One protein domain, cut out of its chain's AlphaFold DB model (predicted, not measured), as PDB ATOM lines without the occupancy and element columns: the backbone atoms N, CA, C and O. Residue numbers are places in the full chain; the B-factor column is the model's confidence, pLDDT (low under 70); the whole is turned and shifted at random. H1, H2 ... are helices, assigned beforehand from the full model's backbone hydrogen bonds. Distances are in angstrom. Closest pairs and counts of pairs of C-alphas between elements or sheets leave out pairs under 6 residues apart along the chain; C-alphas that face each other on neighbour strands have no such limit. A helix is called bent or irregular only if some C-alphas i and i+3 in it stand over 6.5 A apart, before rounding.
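Overview. This is residues 2 to 51 of the 205 residues of the protein "Excalibur domain-containing protein" of Candidatus Frankia californiensis (UniProt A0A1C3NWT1). The backbone makes an open U: long helix H1 is one arm, the short helix H2 and the link after it form the bend, and long helix H3 folds back as the other arm. The space between the two arms is empty, with H1 and H3 apart. The printed part has 50 residues with three named helices, H1, H2, H3 in that order, and no named strand; its class is all helix. It is loose, with a radius of gyration of the C-alphas of 13.5 A, and flat, spanning 39 by 28 by 10 A.

Arrangement. Start at H1, residues 2 to 21, and go on to H2, residues 24 to 27. These two are close but not clearly touching; look at their closest C-alphas, those of Gly 19 and Leu 25, 6.3 A apart. H3, residues 33 to 51, is apart from H1 and also from H2. In H3 every O i to N i+4 pair is within hydrogen-bond range, in H1 15 of 16 are, and H2 is too short for such a pair; its one O i to N i+3 pair is not within range.

Along the chain. Find C-alpha 2 at (10.127, -31.702, 4.240); from there H1 runs 29.4 A to C-alpha 21 at (1.628, -44.581, 29.293). H2 is neither bent nor irregular, but only just: C-alphas 24 and 27 are 6.2 A apart. H3 runs 27.6 A from C-alpha 33 to C-alpha 51 at (20.339, -28.057, 18.278).

Size, cuts and confidence. The C-alphas farthest apart are those of Arg 2 and Asn 32, 39.1 A. The printed part has no cut, and both links are tight. Residues 2 to 15, 17 to 24 and 26 to 51 stand free. The mean pLDDT of the printed part is 74.9; look for values under 70 at residues 2 to 3, 5, 23 to 32 and 34 to 36.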
ATOM      1  N   ARG A   2       9.983 -32.191   2.845       58.47
ATOM      2  CA  ARG A   2      10.127 -31.702   4.240       58.47
ATOM      3  C   ARG A   2       8.987 -32.094   5.203       58.47
ATOM      4  O   ARG A   2       9.258 -32.367   6.364       58.47
ATOM      5  N   GLY A   3       7.742 -32.194   4.724       61.34
ATOM      6  CA  GLY A   3       6.594 -32.571   5.567       61.34
ATOM      7  C   GLY A   3       6.634 -34.015   6.084       61.34
ATOM      8  O   GLY A   3       6.246 -34.273   7.216       61.34
ATOM      9  N   PHE A   4       7.181 -34.949   5.300       70.12
ATOM     10  CA  PHE A   4       7.223 -36.371   5.665       70.12
ATOM     11  C   PHE A   4       8.176 -36.647   6.840       70.12
ATOM     12  O   PHE A   4       7.909 -37.509   7.670       70.12
ATOM     13  N   CYS A   5       9.254 -35.863   6.946       68.62
ATOM     14  CA  CYS A   5      10.212 -35.963   8.046       68.62
ATOM     15  C   CYS A   5       9.601 -35.484   9.376       68.62
ATOM     16  O   CYS A   5       9.761 -36.140  10.400       68.62
ATOM     17  N   GLY A   6       8.819 -34.398   9.350       81.19
ATOM     18  CA  GLY A   6       8.106 -33.911  10.536       81.19
ATOM     19  C   GLY A   6       7.064 -34.909  11.046       81.19
ATOM     20  O   GLY A   6       7.019 -35.199  12.239       81.19
ATOM     21  N   PHE A   7       6.284 -35.503  10.137       81.44
ATOM     22  CA  PHE A   7       5.308 -36.536  10.494       81.44
ATOM     23  C   PHE A   7       5.969 -37.790  11.077       81.44
ATOM     24  O   PHE A   7       5.467 -38.316  12.064       81.44
ATOM     25  N   LEU A   8       7.110 -38.231  10.535       84.12
ATOM     26  CA  LEU A   8       7.856 -39.379  11.062       84.12
ATOM     27  C   LEU A   8       8.314 -39.147  12.513       84.12
ATOM     28  O   LEU A   8       8.136 -40.018  13.360       84.12
ATOM     29  N   VAL A   9       8.862 -37.966  12.816       85.25
ATOM     30  CA  VAL A   9       9.342 -37.626  14.167       85.25
ATOM     31  C   VAL A   9       8.187 -37.563  15.168       85.25
ATOM     32  O   VAL A   9       8.286 -38.120  16.261       85.25
ATOM     33  N   VAL A  10       7.069 -36.943  14.782       86.25
ATOM     34  CA  VAL A  10       5.858 -36.887  15.615       86.25
ATOM     35  C   VAL A  10       5.297 -38.291  15.847       86.25
ATOM     36  O   VAL A  10       4.926 -38.623  16.969       86.25
ATOM     37  N   PHE A  11       5.301 -39.151  14.829       88.31
ATOM     38  CA  PHE A  11       4.824 -40.526  14.946       88.31
ATOM     39  C   PHE A  11       5.692 -41.360  15.902       88.31
ATOM     40  O   PHE A  11       5.159 -42.055  16.764       88.31
ATOM     41  N   ILE A  12       7.021 -41.226  15.824       88.94
ATOM     42  CA  ILE A  12       7.963 -41.879  16.748       88.94
ATOM     43  C   ILE A  12       7.739 -41.396  18.190       88.94
ATOM     44  O   ILE A  12       7.705 -42.213  19.112       88.94
ATOM     45  N   MET A  13       7.527 -40.090  18.393       89.38
ATOM     46  CA  MET A  13       7.219 -39.519  19.710       89.38
ATOM     47  C   MET A  13       5.894 -40.038  20.276       89.38
ATOM     48  O   MET A  13       5.839 -40.415  21.444       89.38
ATOM     49  N   ILE A  14       4.844 -40.112  19.453       89.19
ATOM     50  CA  ILE A  14       3.531 -40.622  19.869       89.19
ATOM     51  C   ILE A  14       3.623 -42.104  20.240       89.19
ATOM     52  O   ILE A  14       3.117 -42.490  21.290       89.19
ATOM     53  N   ILE A  15       4.301 -42.932  19.439       85.56
ATOM     54  CA  ILE A  15       4.489 -44.358  19.751       85.56
ATOM     55  C   ILE A  15       5.257 -44.524  21.067       85.56
ATOM     56  O   ILE A  15       4.845 -45.310  21.919       85.56
ATOM     57  N   GLY A  16       6.336 -43.759  21.264       83.62
ATOM     58  CA  GLY A  16       7.109 -43.783  22.506       83.62
ATOM     59  C   GLY A  16       6.284 -43.368  23.726       83.62
ATOM     60  O   GLY A  16       6.322 -44.038  24.756       83.62
ATOM     61  N   PHE A  17       5.481 -42.309  23.599       85.56
ATOM     62  CA  PHE A  17       4.621 -41.808  24.671       85.56
ATOM     63  C   PHE A  17       3.478 -42.774  25.003       85.56
ATOM     64  O   PHE A  17       3.206 -43.037  26.172       85.56
ATOM     65  N   VAL A  18       2.846 -43.372  23.991       83.31
ATOM     66  CA  VAL A  18       1.801 -44.385  24.187       83.31
ATOM     67  C   VAL A  18       2.380 -45.656  24.813       83.31
ATOM     68  O   VAL A  18       1.748 -46.221  25.703       83.31
ATOM     69  N   GLY A  19       3.581 -46.084  24.411       78.81
ATOM     70  CA  GLY A  19       4.292 -47.205  25.036       78.81
ATOM     71  C   GLY A  19       4.682 -46.937  26.495       78.81
ATOM     72  O   GLY A  19       4.649 -47.855  27.314       78.81
ATOM     73  N   LEU A  20       4.988 -45.678  26.828       79.75
ATOM     74  CA  LEU A  20       5.279 -45.229  28.190       79.75
ATOM     75  C   LEU A  20       4.018 -45.200  29.067       79.75
ATOM     76  O   LEU A  20       4.043 -45.725  30.177       79.75
ATOM     77  N   ILE A  21       2.908 -44.643  28.564       75.44
ATOM     78  CA  ILE A  21       1.628 -44.581  29.293       75.44
ATOM     79  C   ILE A  21       1.043 -45.975  29.508       75.44
ATOM     80  O   ILE A  21       0.523 -46.267  30.580       75.44
ATOM     81  N   ARG A  22       1.114 -46.851  28.499       71.94
ATOM     82  CA  ARG A  22       0.552 -48.206  28.581       71.94
ATOM     83  C   ARG A  22       1.392 -49.180  29.407       71.94
ATOM     84  O   ARG A  22       1.092 -50.366  29.399       71.94
ATOM     85  N   GLY A  23       2.456 -48.724  30.069       57.47
ATOM     86  CA  GLY A  23       3.267 -49.578  30.941       57.47
ATOM     87  C   GLY A  23       3.998 -50.715  30.215       57.47
ATOM     88  O   GLY A  23       4.661 -51.519  30.855       57.47
ATOM     89  N   HIS A  24       3.967 -50.780  28.879       59.28
ATOM     90  CA  HIS A  24       4.608 -51.866  28.131       59.28
ATOM     91  C   HIS A  24       6.145 -51.733  28.102       59.28
ATOM     92  O   HIS A  24       6.856 -52.672  27.738       59.28
ATOM     93  N   LEU A  25       6.689 -50.590  28.540       54.66
ATOM     94  CA  LEU A  25       8.113 -50.460  28.860       54.66
ATOM     95  C   LEU A  25       8.495 -51.066  30.222       54.66
ATOM     96  O   LEU A  25       9.685 -51.164  30.501       54.66
ATOM     97  N   HIS A  26       7.555 -51.536  31.047       52.00
ATOM     98  CA  HIS A  26       7.899 -52.191  32.316       52.00
ATOM     99  C   HIS A  26       8.574 -53.562  32.108       52.00
ATOM    100  O   HIS A  26       9.282 -54.054  32.985       52.00
ATOM    101  N   GLN A  27       8.443 -54.144  30.906       50.38
ATOM    102  CA  GLN A  27       9.179 -55.346  30.502       50.38
ATOM    103  C   GLN A  27      10.541 -55.044  29.860       50.38
ATOM    104  O   GLN A  27      11.378 -55.943  29.745       50.38
ATOM    105  N   ALA A  28      10.832 -53.776  29.534       54.62
ATOM    106  CA  ALA A  28      12.214 -53.331  29.432       54.62
ATOM    107  C   ALA A  28      12.750 -53.296  30.864       54.62
ATOM    108  O   ALA A  28      12.798 -52.249  31.502       54.62
ATOM    109  N   ARG A  29      13.110 -54.475  31.393       52.19
ATOM    110  CA  ARG A  29      13.902 -54.611  32.613       52.19
ATOM    111  C   ARG A  29      15.169 -53.799  32.394       52.19
ATOM    112  O   ARG A  29      16.178 -54.307  31.906       52.19
ATOM    113  N   ILE A  30      15.127 -52.527  32.767       58.56
ATOM    114  CA  ILE A  30      16.312 -51.727  33.000       58.56
ATOM    115  C   ILE A  30      16.917 -52.353  34.253       58.56
ATOM    116  O   ILE A  30      16.653 -51.957  35.381       58.56
ATOM    117  N   HIS A  31      17.701 -53.404  34.023       58.25
ATOM    118  CA  HIS A  31      18.307 -54.267  35.029       58.25
ATOM    119  C   HIS A  31      19.300 -53.506  35.928       58.25
ATOM    120  O   HIS A  31      19.835 -54.052  36.886       58.25
ATOM    121  N   ASN A  32      19.546 -52.224  35.642       64.38
ATOM    122  CA  ASN A  32      20.393 -51.367  36.440       64.38
ATOM    123  C   ASN A  32      19.953 -49.902  36.321       64.38
ATOM    124  O   ASN A  32      19.922 -49.346  35.222       64.38
ATOM    125  N   ARG A  33      19.705 -49.233  37.455       71.38
ATOM    126  CA  ARG A  33      19.428 -47.782  37.517       71.38
ATOM    127  C   ARG A  33      20.491 -46.942  36.791       71.38
ATOM    128  O   ARG A  33      20.192 -45.859  36.299       71.38
ATOM    129  N   ARG A  34      21.717 -47.462  36.664       69.75
ATOM    130  CA  ARG A  34      22.807 -46.834  35.900       69.75
ATOM    131  C   ARG A  34      22.525 -46.760  34.397       69.75
ATOM    132  O   ARG A  34      22.848 -45.753  33.779       69.75
ATOM    133  N   SER A  35      21.881 -47.770  33.817       66.06
ATOM    134  CA  SER A  35      21.574 -47.801  32.382       66.06
ATOM    135  C   SER A  35      20.505 -46.774  32.009       66.06
ATOM    136  O   SER A  35      20.634 -46.115  30.982       66.06
ATOM    137  N   ALA A  36      19.506 -46.559  32.875       68.88
ATOM    138  CA  ALA A  36      18.514 -45.497  32.688       68.88
ATOM    139  C   ALA A  36      19.164 -44.102  32.665       68.88
ATOM    140  O   ALA A  36      18.824 -43.285  31.813       68.88
ATOM    141  N   GLY A  37      20.134 -43.849  33.552       72.81
ATOM    142  CA  GLY A  37      20.869 -42.579  33.591       72.81
ATOM    143  C   GLY A  37      21.753 -42.339  32.363       72.81
ATOM    144  O   GLY A  37      21.851 -41.213  31.886       72.81
ATOM    145  N   ILE A  38      22.367 -43.390  31.814       79.06
ATOM    146  CA  ILE A  38      23.212 -43.274  30.615       79.06
ATOM    147  C   ILE A  38      22.363 -42.973  29.376       79.06
ATOM    148  O   ILE A  38      22.740 -42.122  28.574       79.06
ATOM    149  N   VAL A  39      21.209 -43.629  29.224       80.38
ATOM    150  CA  VAL A  39      20.334 -43.427  28.058       80.38
ATOM    151  C   VAL A  39      19.725 -42.026  28.060       80.38
ATOM    152  O   VAL A  39      19.721 -41.370  27.020       80.38
ATOM    153  N   THR A  40      19.271 -41.526  29.213       80.31
ATOM    154  CA  THR A  40      18.760 -40.152  29.303       80.31
ATOM    155  C   THR A  40      19.865 -39.143  29.016       80.31
ATOM    156  O   THR A  40      19.682 -38.289  28.151       80.31
ATOM    157  N   ALA A  41      21.040 -39.280  29.640       81.38
ATOM    158  CA  ALA A  41      22.175 -38.392  29.394       81.38
ATOM    159  C   ALA A  41      22.610 -38.388  27.917       81.38
ATOM    160  O   ALA A  41      22.809 -37.317  27.344       81.38
ATOM    161  N   ALA A  42      22.696 -39.556  27.274       84.25
ATOM    162  CA  ALA A  42      23.040 -39.667  25.858       84.25
ATOM    163  C   ALA A  42      21.972 -39.037  24.950       84.25
ATOM    164  O   ALA A  42      22.311 -38.366  23.977       84.25
ATOM    165  N   SER A  43      20.690 -39.199  25.285       85.75
ATOM    166  CA  SER A  43      19.588 -38.609  24.519       85.75
ATOM    167  C   SER A  43      19.553 -37.082  24.648       85.75
ATOM    168  O   SER A  43      19.361 -36.390  23.648       85.75
ATOM    169  N   PHE A  44      19.793 -36.540  25.848       87.56
ATOM    170  CA  PHE A  44      19.929 -35.095  26.060       87.56
ATOM    171  C   PHE A  44      21.156 -34.535  25.341       87.56
ATOM    172  O   PHE A  44      21.055 -33.509  24.672       87.56
ATOM    173  N   LEU A  45      22.296 -35.226  25.412       88.50
ATOM    174  CA  LEU A  45      23.511 -34.816  24.710       88.50
ATOM    175  C   LEU A  45      23.308 -34.823  23.189       88.50
ATOM    176  O   LEU A  45      23.686 -33.869  22.515       88.50
ATOM    177  N   GLY A  46      22.647 -35.852  22.652       85.00
ATOM    178  CA  GLY A  46      22.279 -35.925  21.240       85.00
ATOM    179  C   GLY A  46      21.374 -34.771  20.805       85.00
ATOM    180  O   GLY A  46      21.608 -34.176  19.756       85.00
ATOM    181  N   LEU A  47      20.390 -34.394  21.631       82.12
ATOM    182  CA  LEU A  47      19.492 -33.268  21.355       82.12
ATOM    183  C   LEU A  47      20.221 -31.917  21.387       82.12
ATOM    184  O   LEU A  47      19.977 -31.072  20.528       82.12
ATOM    185  N   VAL A  48      21.150 -31.723  22.327       85.12
ATOM    186  CA  VAL A  48      21.986 -30.512  22.400       85.12
ATOM    187  C   VAL A  48      22.895 -30.394  21.177       85.12
ATOM    188  O   VAL A  48      22.985 -29.322  20.582       85.12
ATOM    189  N   VAL A  49      23.523 -31.492  20.747       86.06
ATOM    190  CA  VAL A  49      24.357 -31.511  19.535       86.06
ATOM    191  C   VAL A  49      23.515 -31.244  18.284       86.06
ATOM    192  O   VAL A  49      23.930 -30.478  17.417       86.06
ATOM    193  N   LEU A  50      22.306 -31.806  18.203       77.75
ATOM    194  CA  LEU A  50      21.395 -31.564  17.085       77.75
ATOM    195  C   LEU A  50      20.929 -30.099  17.030       77.75
ATOM    196  O   LEU A  50      20.855 -29.523  15.947       77.75
ATOM    197  N   ALA A  51      20.671 -29.478  18.184       75.38
ATOM    198  CA  ALA A  51      20.339 -28.057  18.278       75.38
ATOM    199  C   ALA A  51      21.525 -27.150  17.902       75.38
ATOM    200  O   ALA A  51      21.323 -26.107  17.286       75.38
TER     201      ALA A  51